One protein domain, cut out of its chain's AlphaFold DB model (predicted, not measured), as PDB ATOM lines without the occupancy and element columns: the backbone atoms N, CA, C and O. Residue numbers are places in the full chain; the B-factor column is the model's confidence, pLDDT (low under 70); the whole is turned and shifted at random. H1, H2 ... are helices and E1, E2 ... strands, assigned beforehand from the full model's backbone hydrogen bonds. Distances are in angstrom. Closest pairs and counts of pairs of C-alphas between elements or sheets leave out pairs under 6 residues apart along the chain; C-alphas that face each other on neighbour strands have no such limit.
ATOM      1  N   GLY A   9      57.093  13.095  42.261       60.62
ATOM      2  CA  GLY A   9      55.642  13.153  42.049       60.62
ATOM      3  C   GLY A   9      55.105  12.313  40.879       60.62
ATOM      4  O   GLY A   9      53.999  11.789  40.968       60.62
ATOM      5  N   PHE A  10      55.881  12.083  39.815       68.62
ATOM      6  CA  PHE A  10      55.462  11.218  38.702       68.62
ATOM      7  C   PHE A  10      55.426   9.742  39.098       68.62
ATOM      8  O   PHE A  10      54.596   9.002  38.573       68.62
ATOM      9  N   LEU A  11      56.287   9.304  40.022       76.88
ATOM     10  CA  LEU A  11      56.262   7.926  40.512       76.88
ATOM     11  C   LEU A  11      55.031   7.687  41.394       76.88
ATOM     12  O   LEU A  11      54.342   6.682  41.228       76.88
ATOM     13  N   ASP A  12      54.704   8.639  42.270       77.00
ATOM     14  CA  ASP A  12      53.488   8.584  43.088       77.00
ATOM     15  C   ASP A  12      52.215   8.632  42.229       77.00
ATOM     16  O   ASP A  12      51.257   7.896  42.492       77.00
ATOM     17  N   ALA A  13      52.215   9.437  41.160       76.00
ATOM     18  CA  ALA A  13      51.143   9.450  40.164       76.00
ATOM     19  C   ALA A  13      50.968   8.080  39.510       76.00
ATOM     20  O   ALA A  13      49.864   7.533  39.477       76.00
ATOM     21  N   GLN A  14      52.071   7.503  39.028       79.38
ATOM     22  CA  GLN A  14      52.081   6.200  38.370       79.38
ATOM     23  C   GLN A  14      51.599   5.086  39.304       79.38
ATOM     24  O   GLN A  14      50.838   4.222  38.871       79.38
ATOM     25  N   LEU A  15      51.978   5.126  40.584       84.44
ATOM     26  CA  LEU A  15      51.520   4.164  41.587       84.44
ATOM     27  C   LEU A  15      50.016   4.286  41.856       84.44
ATOM     28  O   LEU A  15      49.321   3.268  41.873       84.44
ATOM     29  N   LYS A  16      49.493   5.509  42.025       82.62
ATOM     30  CA  LYS A  16      48.054   5.748  42.232       82.62
ATOM     31  C   LYS A  16      47.225   5.303  41.027       82.62
ATOM     32  O   LYS A  16      46.241   4.586  41.201       82.62
ATOM     33  N   ILE A  17      47.660   5.666  39.820       82.25
ATOM     34  CA  ILE A  17      47.019   5.259  38.563       82.25
ATOM     35  C   ILE A  17      47.052   3.733  38.415       82.25
ATOM     36  O   ILE A  17      46.017   3.112  38.184       82.25
ATOM     37  N   GLY A  18      48.223   3.113  38.590       82.31
ATOM     38  CA  GLY A  18      48.388   1.664  38.470       82.31
ATOM     39  C   GLY A  18      47.514   0.891  39.458       82.31
ATOM     40  O   GLY A  18      46.874  -0.090  39.076       82.31
ATOM     41  N   LYS A  19      47.418   1.366  40.706       85.94
ATOM     42  CA  LYS A  19      46.531   0.785  41.718       85.94
ATOM     43  C   LYS A  19      45.056   0.882  41.312       85.94
ATOM     44  O   LYS A  19      44.375  -0.140  41.327       85.94
ATOM     45  N   ALA A  20      44.591   2.061  40.890       83.56
ATOM     46  CA  ALA A  20      43.203   2.269  40.469       83.56
ATOM     47  C   ALA A  20      42.813   1.386  39.268       83.56
ATOM     48  O   ALA A  20      41.711   0.833  39.226       83.56
ATOM     49  N   ILE A  21      43.737   1.200  38.316       80.94
ATOM     50  CA  ILE A  21      43.540   0.299  37.173       80.94
ATOM     51  C   ILE A  21      43.382  -1.150  37.641       80.94
ATOM     52  O   ILE A  21      42.434  -1.810  37.223       80.94
ATOM     53  N   ILE A  22      44.266  -1.651  38.511       83.25
ATOM     54  CA  ILE A  22      44.207  -3.040  39.002       83.25
ATOM     55  C   ILE A  22      42.926  -3.290  39.806       83.25
ATOM     56  O   ILE A  22      42.263  -4.302  39.584       83.25
ATOM     57  N   GLU A  23      42.560  -2.378  40.709       83.19
ATOM     58  CA  GLU A  23      41.329  -2.486  41.506       83.19
ATOM     59  C   GLU A  23      40.094  -2.539  40.601       83.19
ATOM     60  O   GLU A  23      39.271  -3.447  40.720       83.19
ATOM     61  N   SER A  24      40.030  -1.656  39.604       76.31
ATOM     62  CA  SER A  24      38.949  -1.672  38.618       76.31
ATOM     63  C   SER A  24      38.963  -2.947  37.774       76.31
ATOM     64  O   SER A  24      37.913  -3.534  37.536       76.31
ATOM     65  N   MET A  25      40.131  -3.432  37.335       74.94
ATOM     66  CA  MET A  25      40.246  -4.699  36.600       74.94
ATOM     67  C   MET A  25      39.722  -5.883  37.416       74.94
ATOM     68  O   MET A  25      39.025  -6.725  36.854       74.94
ATOM     69  N   LEU A  26      39.994  -5.941  38.722       75.56
ATOM     70  CA  LEU A  26      39.443  -6.977  39.602       75.56
ATOM     71  C   LEU A  26      37.910  -6.918  39.658       75.56
ATOM     72  O   LEU A  26      37.257  -7.959  39.571       75.56
ATOM     73  N   GLU A  27      37.323  -5.722  39.725       73.94
ATOM     74  CA  GLU A  27      35.865  -5.547  39.665       73.94
ATOM     75  C   GLU A  27      35.270  -5.922  38.297       73.94
ATOM     76  O   GLU A  27      34.170  -6.475  38.214       73.94
ATOM     77  N   LEU A  28      35.992  -5.647  37.209       70.50
ATOM     78  CA  LEU A  28      35.546  -5.913  35.838       70.50
ATOM     79  C   LEU A  28      35.655  -7.389  35.466       70.50
ATOM     80  O   LEU A  28      34.772  -7.896  34.779       70.50
ATOM     81  N   ILE A  29      36.677  -8.101  35.954       64.75
ATOM     82  CA  ILE A  29      36.809  -9.560  35.792       64.75
ATOM     83  C   ILE A  29      35.579 -10.277  36.373       64.75
ATOM     84  O   ILE A  29      35.117 -11.271  35.808       64.75
ATOM     85  N   LEU A  30      35.007  -9.756  37.465       61.44
ATOM     86  CA  LEU A  30      33.772 -10.282  38.055       61.44
ATOM     87  C   LEU A  30      32.534  -9.991  37.184       61.44
ATOM     88  O   LEU A  30      31.578 -10.772  37.181       61.44
ATOM     89  N   LYS A  31      32.554  -8.914  36.391       67.75
ATOM     90  CA  LYS A  31      31.509  -8.559  35.419       67.75
ATOM     91  C   LYS A  31      31.799  -9.209  34.060       67.75
ATOM     92  O   LYS A  31      32.284  -8.567  33.126       67.75
ATOM     93  N   LYS A  32      31.471 -10.504  33.947       60.69
ATOM     94  CA  LYS A  32      31.536 -11.273  32.687       60.69
ATOM     95  C   LYS A  32      30.968 -10.462  31.510       60.69
ATOM     96  O   LYS A  32      29.807 -10.067  31.546       60.69
ATOM     97  N   GLY A  33      31.773 -10.281  30.459       64.31
ATOM     98  CA  GLY A  33      31.370  -9.632  29.202       64.31
ATOM     99  C   GLY A  33      31.797  -8.169  29.035       64.31
ATOM    100  O   GLY A  33      31.430  -7.552  28.040       64.31
ATOM    101  N   THR A  34      32.572  -7.603  29.966       68.38
ATOM    102  CA  THR A  34      33.039  -6.213  29.842       68.38
ATOM    103  C   THR A  34      34.256  -6.112  28.913       68.38
ATOM    104  O   THR A  34      35.384  -6.353  29.330       68.38
ATOM    105  N   GLU A  35      34.041  -5.751  27.644       72.75
ATOM    106  CA  GLU A  35      35.122  -5.518  26.662       72.75
ATOM    107  C   GLU A  35      35.800  -4.147  26.816       72.75
ATOM    108  O   GLU A  35      36.968  -3.973  26.462       72.75
ATOM    109  N   LYS A  36      35.067  -3.156  27.328       79.44
ATOM    110  CA  LYS A  36      35.520  -1.771  27.466       79.44
ATOM    111  C   LYS A  36      34.919  -1.147  28.718       79.44
ATOM    112  O   LYS A  36      33.727  -1.303  28.970       79.44
ATOM    113  N   THR A  37      35.733  -0.411  29.462       79.88
ATOM    114  CA  THR A  37      35.289   0.406  30.592       79.88
ATOM    115  C   THR A  37      36.046   1.727  30.631       79.88
ATOM    116  O   THR A  37      37.117   1.850  30.033       79.88
ATOM    117  N   THR A  38      35.530   2.674  31.406       84.06
ATOM    118  CA  THR A  38      36.230   3.906  31.766       84.06
ATOM    119  C   THR A  38      36.444   3.919  33.275       84.06
ATOM    120  O   THR A  38      35.525   3.596  34.028       84.06
ATOM    121  N   ILE A  39      37.657   4.252  33.708       82.12
ATOM    122  CA  ILE A  39      38.041   4.350  35.117       82.12
ATOM    123  C   ILE A  39      38.354   5.818  35.416       82.12
ATOM    124  O   ILE A  39      39.309   6.347  34.839       82.12
ATOM    125  N   PRO A  40      37.593   6.482  36.298       81.50
ATOM    126  CA  PRO A  40      37.946   7.815  36.757       81.50
ATOM    127  C   PRO A  40      39.141   7.735  37.713       81.50
ATOM    128  O   PRO A  40      39.179   6.897  38.616       81.50
ATOM    129  N   VAL A  41      40.123   8.612  37.527       78.00
ATOM    130  CA  VAL A  41      41.301   8.731  38.388       78.00
ATOM    131  C   VAL A  41      41.546  10.198  38.698       78.00
ATOM    132  O   VAL A  41      41.667  11.016  37.795       78.00
ATOM    133  N   THR A  42      41.681  10.527  39.978       80.25
ATOM    134  CA  THR A  42      42.038  11.877  40.417       80.25
ATOM    135  C   THR A  42      43.504  11.911  40.840       80.25
ATOM    136  O   THR A  42      43.945  11.088  41.650       80.25
ATOM    137  N   PHE A  43      44.269  12.866  40.318       75.62
ATOM    138  CA  PHE A  43      45.663  13.092  40.692       75.62
ATOM    139  C   PHE A  43      45.973  14.590  40.757       75.62
ATOM    140  O   PHE A  43      45.699  15.304  39.802       75.62
ATOM    141  N   GLU A  44      46.554  15.047  41.875       75.19
ATOM    142  CA  GLU A  44      46.923  16.460  42.104       75.19
ATOM    143  C   GLU A  44      45.808  17.434  41.684       75.19
ATOM    144  O   GLU A  44      46.018  18.314  40.858       75.19
ATOM    145  N   ASP A  45      44.595  17.210  42.202       79.12
ATOM    146  CA  ASP A  45      43.383  18.004  41.930       79.12
ATOM    147  C   ASP A  45      42.897  18.006  40.468       79.12
ATOM    148  O   ASP A  45      41.954  18.715  40.121       79.12
ATOM    149  N   ASN A  46      43.494  17.173  39.613       77.69
ATOM    150  CA  ASN A  46      43.061  16.953  38.241       77.69
ATOM    151  C   ASN A  46      42.303  15.628  38.128       77.69
ATOM    152  O   ASN A  46      42.711  14.611  38.692       77.69
ATOM    153  N   GLU A  47      41.217  15.634  37.364       82.44
ATOM    154  CA  GLU A  47      40.436  14.441  37.048       82.44
ATOM    155  C   GLU A  47      40.828  13.907  35.669       82.44
ATOM    156  O   GLU A  47      40.917  14.646  34.687       82.44
ATOM    157  N   PHE A  48      41.062  12.603  35.602       79.94
ATOM    158  CA  PHE A  48      41.411  11.872  34.397       79.94
ATOM    159  C   PHE A  48      40.433  10.722  34.202       79.94
ATOM    160  O   PHE A  48      40.012  10.074  35.158       79.94
ATOM    161  N   GLU A  49      40.135  10.411  32.949       83.94
ATOM    162  CA  GLU A  49      39.405   9.207  32.583       83.94
ATOM    163  C   GLU A  49      40.340   8.262  31.833       83.94
ATOM    164  O   GLU A  49      40.937   8.623  30.817       83.94
ATOM    165  N   ILE A  50      40.482   7.040  32.342       82.19
ATOM    166  CA  ILE A  50      41.294   5.996  31.720       82.19
ATOM    167  C   ILE A  50      40.364   5.001  31.046       82.19
ATOM    168  O   ILE A  50      39.639   4.256  31.703       82.19
ATOM    169  N   GLU A  51      40.404   4.965  29.720       82.12
ATOM    170  CA  GLU A  51      39.728   3.930  28.950       82.12
ATOM    171  C   GLU A  51      40.535   2.626  29.005       82.12
ATOM    172  O   GLU A  51      41.679   2.562  28.550       82.12
ATOM    173  N   VAL A  52      39.925   1.565  29.532       77.31
ATOM    174  CA  VAL A  52      40.508   0.220  29.557       77.31
ATOM    175  C   VAL A  52      39.728  -0.670  28.610       77.31
ATOM    176  O   VAL A  52      38.513  -0.827  28.729       77.31
ATOM    177  N   ARG A  53      40.449  -1.289  27.675       79.50
ATOM    178  CA  ARG A  53      39.907  -2.287  26.757       79.50
ATOM    179  C   ARG A  53      40.484  -3.654  27.093       79.50
ATOM    180  O   ARG A  53      41.695  -3.849  26.992       79.50
ATOM    181  N   MET A  54      39.616  -4.586  27.468       73.69
ATOM    182  CA  MET A  54      39.994  -5.983  27.665       73.69
ATOM    183  C   MET A  54      40.088  -6.636  26.278       73.69
ATOM    184  O   MET A  54      39.167  -6.511  25.470       73.69
TER     185      MET A  54
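Overview. This is residues 9 to 54 of the 55 residues of an uncharacterized protein of Streptococcus equinus (UniProt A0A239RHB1). What does the backbone look like at first sight? A hairpin of two long strands, E1 and E2, has one long helix, H1, packed lengthwise over it, with more of its contacts to E1 than to E2. The whole is a rod, with spans of 35 by 15 by 12 A. What makes it up? The printed part has 46 residues with one named helix and two named strands, in the order H1, E1, E2; the sheet, E1 - E2, is antiparallel, and the class is mixed, helices and strands. How dense is it? It is only just loose, close to compact, with a radius of gyration of the C-alphas of 11.4 A.

Along the chain. Where are the strands? E1 is residues 36 to 43, 22.3 A from first to last C-alpha, beginning at C-alpha 36 (35.520, -1.771, 27.466). E2 is residues 46 to 53, 22.6 A long, ending at C-alpha 53 (39.907, -2.287, 26.757). Where is the helix? H1 is residues 9 to 30, 32.3 A long, beginning at C-alpha 9 (55.642, 13.153, 42.049).

Arrangement. How do the strands pair? E1 and E2 form a hairpin, antiparallel at 156 degrees between their directions. N 39 and O 50 are 2.8 A apart and N 52 and O 37 are 2.9 A apart, both within hydrogen-bond range. Where does H1 stand? H1 and E1 have 7 pairs of C-alphas within 8 A, the closest being those of Ala 13 and Phe 43, 6.6 A apart. H1 and E2 are near each other, with 8 pairs of C-alphas within 10 A. How is H1's backbone joined? In H1, 17 of 18 O i to N i+4 pairs are within hydrogen-bond range.

Size, cuts and confidence. How far does it reach? The two C-alphas farthest apart, those of Gly 9 and Gly 33, are 35.7 A apart. Are there cuts or long links? The printed part has no cut, and the links H1 to E1 and E1 to E2 are tight. Where is confidence low? Residues 9 to 10 and 29 to 34 have pLDDT under 70, and the mean of the printed part is 76.8.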